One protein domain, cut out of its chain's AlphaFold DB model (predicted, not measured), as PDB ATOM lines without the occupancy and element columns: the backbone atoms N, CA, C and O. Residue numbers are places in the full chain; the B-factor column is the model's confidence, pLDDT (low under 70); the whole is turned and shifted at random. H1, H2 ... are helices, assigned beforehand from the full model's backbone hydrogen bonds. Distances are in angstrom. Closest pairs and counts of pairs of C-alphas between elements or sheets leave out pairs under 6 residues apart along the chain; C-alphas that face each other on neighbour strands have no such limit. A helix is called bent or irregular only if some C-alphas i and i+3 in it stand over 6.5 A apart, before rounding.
ATOM      1  N   PRO A 198     -16.717 -31.912  10.168       93.19
ATOM      2  CA  PRO A 198     -16.260 -30.656  10.755       93.19
ATOM      3  C   PRO A 198     -16.757 -29.448   9.961       93.19
ATOM      4  O   PRO A 198     -17.207 -28.486  10.570       93.19
ATOM      5  N   SER A 199     -16.784 -29.515   8.625       93.62
ATOM      6  CA  SER A 199     -17.326 -28.426   7.803       93.62
ATOM      7  C   SER A 199     -18.808 -28.161   8.087       93.62
ATOM      8  O   SER A 199     -19.213 -27.002   8.157       93.62
ATOM      9  N   PHE A 200     -19.616 -29.211   8.251       94.50
ATOM     10  CA  PHE A 200     -21.038 -29.090   8.572       94.50
ATOM     11  C   PHE A 200     -21.250 -28.480   9.959       94.50
ATOM     12  O   PHE A 200     -22.050 -27.561  10.114       94.50
ATOM     13  N   VAL A 201     -20.490 -28.942  10.956       96.12
ATOM     14  CA  VAL A 201     -20.555 -28.408  12.323       96.12
ATOM     15  C   VAL A 201     -20.126 -26.940  12.361       96.12
ATOM     16  O   VAL A 201     -20.789 -26.133  13.007       96.12
ATOM     17  N   THR A 202     -19.064 -26.564  11.641       95.69
ATOM     18  CA  THR A 202     -18.631 -25.164  11.535       95.69
ATOM     19  C   THR A 202     -19.694 -24.299  10.865       95.69
ATOM     20  O   THR A 202     -20.005 -23.230  11.381       95.69
ATOM     21  N   ALA A 203     -20.294 -24.755   9.762       96.38
ATOM     22  CA  ALA A 203     -21.374 -24.024   9.102       96.38
ATOM     23  C   ALA A 203     -22.588 -23.846  10.030       96.38
ATOM     24  O   ALA A 203     -23.111 -22.739  10.144       96.38
ATOM     25  N   LEU A 204     -22.986 -24.903  10.746       96.50
ATOM     26  CA  LEU A 204     -24.067 -24.847  11.730       96.50
ATOM     27  C   LEU A 204     -23.757 -23.840  12.847       96.50
ATOM     28  O   LEU A 204     -24.621 -23.043  13.198       96.50
ATOM     29  N   MET A 205     -22.524 -23.834  13.363       96.44
ATOM     30  CA  MET A 205     -22.078 -22.867  14.370       96.44
ATOM     31  C   MET A 205     -22.126 -21.428  13.858       96.44
ATOM     32  O   MET A 205     -22.623 -20.556  14.563       96.44
ATOM     33  N   VAL A 206     -21.669 -21.171  12.630       96.69
ATOM     34  CA  VAL A 206     -21.735 -19.832  12.024       96.69
ATOM     35  C   VAL A 206     -23.185 -19.371  11.881       96.69
ATOM     36  O   VAL A 206     -23.497 -18.242  12.250       96.69
ATOM     37  N   VAL A 207     -24.089 -20.240  11.418       94.38
ATOM     38  CA  VAL A 207     -25.523 -19.924  11.332       94.38
ATOM     39  C   VAL A 207     -26.102 -19.619  12.715       94.38
ATOM     40  O   VAL A 207     -26.824 -18.638  12.865       94.38
ATOM     41  N   LEU A 208     -25.750 -20.404  13.735       91.81
ATOM     42  CA  LEU A 208     -26.219 -20.195  15.108       91.81
ATOM     43  C   LEU A 208     -25.725 -18.851  15.667       91.81
ATOM     44  O   LEU A 208     -26.516 -18.096  16.227       91.81
ATOM     45  N   VAL A 209     -24.457 -18.496  15.435       92.06
ATOM     46  CA  VAL A 209     -23.900 -17.183  15.808       92.06
ATOM     47  C   VAL A 209     -24.604 -16.048  15.069       92.06
ATOM     48  O   VAL A 209     -24.915 -15.038  15.690       92.06
ATOM     49  N   ILE A 210     -24.897 -16.202  13.774       89.88
ATOM     50  CA  ILE A 210     -25.657 -15.203  13.008       89.88
ATOM     51  C   ILE A 210     -27.067 -15.041  13.587       89.88
ATOM     52  O   ILE A 210     -27.521 -13.913  13.734       89.88
ATOM     53  N   ILE A 211     -27.744 -16.131  13.959       86.56
ATOM     54  CA  ILE A 211     -29.067 -16.074  14.600       86.56
ATOM     55  C   ILE A 211     -28.985 -15.329  15.937       86.56
ATOM     56  O   ILE A 211     -29.797 -14.443  16.183       86.56
ATOM     57  N   VAL A 212     -27.993 -15.635  16.778       85.94
ATOM     58  CA  VAL A 212     -27.782 -14.922  18.049       85.94
ATOM     59  C   VAL A 212     -27.486 -13.443  17.796       85.94
ATOM     60  O   VAL A 212     -28.104 -12.588  18.419       85.94
ATOM     61  N   MET A 213     -26.620 -13.123  16.830       85.81
ATOM     62  CA  MET A 213     -26.343 -11.744  16.422       85.81
ATOM     63  C   MET A 213     -27.605 -11.031  15.930       85.81
ATOM     64  O   MET A 213     -27.823  -9.891  16.312       85.81
ATOM     65  N   LEU A 214     -28.459 -11.678  15.132       83.69
ATOM     66  CA  LEU A 214     -29.729 -11.107  14.668       83.69
ATOM     67  C   LEU A 214     -30.717 -10.861  15.815       83.69
ATOM     68  O   LEU A 214     -31.504  -9.919  15.756       83.69
ATOM     69  N   LEU A 215     -30.699 -11.716  16.837       78.81
ATOM     70  CA  LEU A 215     -31.585 -11.597  17.994       78.81
ATOM     71  C   LEU A 215     -31.111 -10.530  18.989       78.81
ATOM     72  O   LEU A 215     -31.962  -9.862  19.585       78.81
ATOM     73  N   GLU A 216     -29.792 -10.371  19.139       83.31
ATOM     74  CA  GLU A 216     -29.149  -9.445  20.082       83.31
ATOM     75  C   GLU A 216     -28.873  -8.057  19.468       83.31
ATOM     76  O   GLU A 216     -28.888  -7.057  20.180       83.31
ATOM     77  N   THR A 217     -28.633  -7.963  18.155       81.69
ATOM     78  CA  THR A 217     -28.285  -6.698  17.486       81.69
ATOM     79  C   THR A 217     -29.543  -5.921  17.097       81.69
ATOM     80  O   THR A 217     -30.238  -6.266  16.140       81.69
ATOM     81  N   ASP A 218     -29.788  -4.800  17.776       67.31
ATOM     82  CA  ASP A 218     -30.863  -3.846  17.465       67.31
ATOM     83  C   ASP A 218     -30.505  -2.936  16.273       67.31
ATOM     84  O   ASP A 218     -30.492  -1.710  16.361       67.31
ATOM     85  N   THR A 219     -30.183  -3.530  15.124       72.12
ATOM     86  CA  THR A 219     -30.015  -2.769  13.872       72.12
ATOM     87  C   THR A 219     -31.355  -2.594  13.161       72.12
ATOM     88  O   THR A 219     -32.066  -3.569  12.909       72.12
ATOM     89  N   GLU A 220     -31.677  -1.359  12.767       75.19
ATOM     90  CA  GLU A 220     -32.959  -1.007  12.131       75.19
ATOM     91  C   GLU A 220     -33.245  -1.784  10.833       75.19
ATOM     92  O   GLU A 220     -34.406  -2.016  10.498       75.19
ATOM     93  N   ALA A 221     -32.210  -2.278  10.146       69.88
ATOM     94  CA  ALA A 221     -32.334  -3.074   8.922       69.88
ATOM     95  C   ALA A 221     -33.071  -4.415   9.114       69.88
ATOM     96  O   ALA A 221     -33.679  -4.919   8.170       69.88
ATOM     97  N   PHE A 222     -33.061  -4.985  10.324       72.38
ATOM     98  CA  PHE A 222     -33.750  -6.248  10.626       72.38
ATOM     99  C   PHE A 222     -35.057  -6.046  11.396       72.38
ATOM    100  O   PHE A 222     -35.710  -7.024  11.753       72.38
ATOM    101  N   SER A 223     -35.474  -4.795  11.617       71.56
ATOM    102  CA  SER A 223     -36.705  -4.468  12.344       71.56
ATOM    103  C   SER A 223     -37.944  -5.100  11.700       71.56
ATOM    104  O   SER A 223     -38.735  -5.729  12.398       71.56
ATOM    105  N   ALA A 224     -38.061  -5.038  10.371       77.94
ATOM    106  CA  ALA A 224     -39.171  -5.627   9.623       77.94
ATOM    107  C   ALA A 224     -39.210  -7.160   9.733       77.94
ATOM    108  O   ALA A 224     -40.269  -7.746   9.940       77.94
ATOM    109  N   ILE A 225     -38.047  -7.814   9.654       76.56
ATOM    110  CA  ILE A 225     -37.940  -9.275   9.779       76.56
ATOM    111  C   ILE A 225     -38.225  -9.693  11.231       76.56
ATOM    112  O   ILE A 225     -38.847 -10.724  11.468       76.56
ATOM    113  N   ARG A 226     -37.834  -8.871  12.217       73.56
ATOM    114  CA  ARG A 226     -38.069  -9.113  13.651       73.56
ATOM    115  C   ARG A 226     -39.509  -8.920  14.082       73.56
ATOM    116  O   ARG A 226     -39.946  -9.592  15.009       73.56
ATOM    117  N   GLN A 227     -40.236  -8.034  13.416       78.75
ATOM    118  CA  GLN A 227     -41.666  -7.838  13.641       78.75
ATOM    119  C   GLN A 227     -42.519  -8.945  13.011       78.75
ATOM    120  O   GLN A 227     -43.711  -9.030  13.297       78.75
ATOM    121  N   MET A 228     -41.923  -9.818  12.192       82.81
ATOM    122  CA  MET A 228     -42.623 -10.969  11.644       82.81
ATOM    123  C   MET A 228     -43.040 -11.899  12.801       82.81
ATOM    124  O   MET A 228     -42.196 -12.257  13.632       82.81
ATOM    125  N   PRO A 229     -44.325 -12.293  12.894       77.44
ATOM    126  CA  PRO A 229     -44.874 -12.975  14.072       77.44
ATOM    127  C   PRO A 229     -44.157 -14.299  14.394       77.44
ATOM    128  O   PRO A 229     -44.049 -14.690  15.559       77.44
ATOM    129  N   GLU A 230     -43.585 -14.951  13.382       84.56
ATOM    130  CA  GLU A 230     -42.750 -16.147  13.526       84.56
ATOM    131  C   GLU A 230     -41.446 -15.862  14.288       84.56
ATOM    132  O   GLU A 230     -41.082 -16.607  15.201       84.56
ATOM    133  N   MET A 231     -40.759 -14.755  13.974       80.62
ATOM    134  CA  MET A 231     -39.494 -14.412  14.628       80.62
ATOM    135  C   MET A 231     -39.712 -13.907  16.059       80.62
ATOM    136  O   MET A 231     -38.916 -14.210  16.950       80.62
ATOM    137  N   VAL A 232     -40.829 -13.215  16.311       81.62
ATOM    138  CA  VAL A 232     -41.254 -12.832  17.668       81.62
ATOM    139  C   VAL A 232     -41.507 -14.072  18.526       81.62
ATOM    140  O   VAL A 232     -41.026 -14.152  19.658       81.62
ATOM    141  N   THR A 233     -42.205 -15.067  17.974       87.00
ATOM    142  CA  THR A 233     -42.475 -16.334  18.668       87.00
ATOM    143  C   THR A 233     -41.177 -17.071  18.982       87.00
ATOM    144  O   THR A 233     -40.978 -17.510  20.115       87.00
ATOM    145  N   LEU A 234     -40.248 -17.135  18.023       84.69
ATOM    146  CA  LEU A 234     -38.937 -17.754  18.217       84.69
ATOM    147  C   LEU A 234     -38.128 -17.054  19.319       84.69
ATOM    148  O   LEU A 234     -37.543 -17.719  20.178       84.69
ATOM    149  N   ARG A 235     -38.140 -15.717  19.345       85.25
ATOM    150  CA  ARG A 235     -37.472 -14.929  20.387       85.25
ATOM    151  C   ARG A 235     -38.043 -15.229  21.777       85.25
ATOM    152  O   ARG A 235     -37.285 -15.516  22.700       85.25
ATOM    153  N   ILE A 236     -39.363 -15.164  21.932       82.94
ATOM    154  CA  ILE A 236     -40.005 -15.280  23.250       82.94
ATOM    155  C   ILE A 236     -39.995 -16.731  23.747       82.94
ATOM    156  O   ILE A 236     -39.702 -16.979  24.913       82.94
ATOM    157  N   GLN A 237     -40.316 -17.701  22.887       86.06
ATOM    158  CA  GLN A 237     -40.467 -19.093  23.317       86.06
ATOM    159  C   GLN A 237     -39.139 -19.838  23.429       86.06
ATOM    160  O   GLN A 237     -39.002 -20.664  24.328       86.06
ATOM    161  N   TYR A 238     -38.173 -19.564  22.548       84.81
ATOM    162  CA  TYR A 238     -36.931 -20.336  22.480       84.81
ATOM    163  C   TYR A 238     -35.723 -19.534  22.954       84.81
ATOM    164  O   TYR A 238     -34.988 -20.010  23.815       84.81
ATOM    165  N   TYR A 239     -35.514 -18.317  22.442       84.88
ATOM    166  CA  TYR A 239     -34.306 -17.551  22.771       84.88
ATOM    167  C   TYR A 239     -34.256 -17.115  24.239       84.88
ATOM    168  O   TYR A 239     -33.261 -17.376  24.909       84.88
ATOM    169  N   GLU A 240     -35.334 -16.524  24.763       82.19
ATOM    170  CA  GLU A 240     -35.416 -16.116  26.175       82.19
ATOM    171  C   GLU A 240     -35.236 -17.303  27.130       82.19
ATOM    172  O   GLU A 240     -34.508 -17.207  28.116       82.19
ATOM    173  N   GLN A 241     -35.818 -18.464  26.806       84.69
ATOM    174  CA  GLN A 241     -35.622 -19.667  27.615       84.69
ATOM    175  C   GLN A 241     -34.163 -20.129  27.593       84.69
ATOM    176  O   GLN A 241     -33.577 -20.362  28.649       84.69
ATOM    177  N   ILE A 242     -33.545 -20.216  26.410       83.00
ATOM    178  CA  ILE A 242     -32.131 -20.596  26.271       83.00
ATOM    179  C   ILE A 242     -31.227 -19.607  27.021       83.00
ATOM    180  O   ILE A 242     -30.312 -20.038  27.722       83.00
ATOM    181  N   LYS A 243     -31.506 -18.302  26.944       82.81
ATOM    182  CA  LYS A 243     -30.768 -17.264  27.675       82.81
ATOM    183  C   LYS A 243     -30.843 -17.480  29.188       82.81
ATOM    184  O   LYS A 243     -29.812 -17.450  29.860       82.81
ATOM    185  N   GLN A 244     -32.025 -17.811  29.711       80.88
ATOM    186  CA  GLN A 244     -32.202 -18.154  31.126       80.88
ATOM    187  C   GLN A 244     -31.411 -19.404  31.539       80.88
ATOM    188  O   GLN A 244     -30.823 -19.415  32.622       80.88
ATOM    189  N   TYR A 245     -31.335 -20.429  30.683       80.06
ATOM    190  CA  TYR A 245     -30.514 -21.618  30.948       80.06
ATOM    191  C   TYR A 245     -29.015 -21.312  30.956       80.06
ATOM    192  O   TYR A 245     -28.277 -21.886  31.758       80.06
ATOM    193  N   PHE A 246     -28.563 -20.403  30.091       78.81
ATOM    194  CA  PHE A 246     -27.163 -19.985  30.045       78.81
ATOM    195  C   PHE A 246     -26.780 -18.988  31.141       78.81
ATOM    196  O   PHE A 246     -25.587 -18.787  31.358       78.81
ATOM    197  N   LYS A 247     -27.755 -18.436  31.881       67.94
ATOM    198  CA  LYS A 247     -27.532 -17.538  33.026       67.94
ATOM    199  C   LYS A 247     -26.563 -16.383  32.693       67.94
ATOM    200  O   LYS A 247     -25.788 -15.969  33.555       67.94
ATOM    201  N   LEU A 248     -26.597 -15.919  31.438       53.34
ATOM    202  CA  LEU A 248     -25.967 -14.673  30.996       53.34
ATOM    203  C   LEU A 248     -26.876 -13.484  31.306       53.34
ATOM    204  O   LEU A 248     -28.101 -13.607  31.071       53.34
TER     205      LEU A 248
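Overview. This is residues 198 to 248 of the 248 residues of the protein "FERM domain-containing protein 3" of Lygus hesperus (UniProt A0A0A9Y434). Two long helices, H1 and H3, make a loose L, a little narrower than a right angle, with the end of H1 near Arg 235 in the first half of H3, and the short helix H2 sits at that corner as the turn between them. The first part of H1, residues 198 to 210, sticks out as one free arm, and residues 240 to 248, mostly in H3, stick out as the other, with few contacts between the helices. The printed part has 51 residues with three named helices, in the order H1, H2, H3 along the chain, and no named strand; the class is all helix. The whole is loose, with a radius of gyration of the C-alphas of 12.3 A, and the C-alphas span 34 by 26 by 18 A.

Arrangement. The longest helix is H1, residues 198 to 216. It is close to, but not clearly touching, H3, residues 229 to 246; their closest C-alphas, those of Leu 215 and Arg 235, are 7.2 A apart. The lines of H1 and H3 are about perpendicular, at 75 degrees. H1 is also close to, but not clearly touching, H2, residues 220 to 226, with the closest C-alphas, those of Leu 214 and Phe 222, 7.5 A apart. Their lines are about perpendicular, at 76 degrees. H2 and H3 are close but not clearly touching: their closest C-alphas, those of Arg 226 and Val 232, are 6.3 A apart, and their lines are about perpendicular, at 81 degrees. In H1 every O i to N i+4 pair is within hydrogen-bond range; in H3 12 of 14 are, and in H2 1 of 3, beside 3 of 4 O i to N i+3 pairs.

Along the chain. H1 runs 26.5 A from C-alpha 198 at (-16.260, -30.656, 10.755) to C-alpha 216 at (-29.149, -9.445, 20.082). H3 runs 24.9 A from C-alpha 229 to C-alpha 246 at (-27.163, -19.985, 30.045), and it is only just irregular, with C-alphas 237 and 240 6.52 A apart. Between them, H2 is irregular, with C-alphas 221 and 224 7.3 A apart.

Size, cuts and confidence. The two C-alphas farthest apart, those of Pro 198 and Gln 227, are 34.3 A apart. The printed part has no cut, and both links, H1 to H2 and H2 to H3, are tight. Residues 198 to 210, which belong to H1, stand free, and so do residues 240 to 248, of which 240 to 246 belong to H3. The mean pLDDT of the printed part is 83.2; residues 218, 221 and 247 to 248 are under 70. Leu 248 is the chain's last residue.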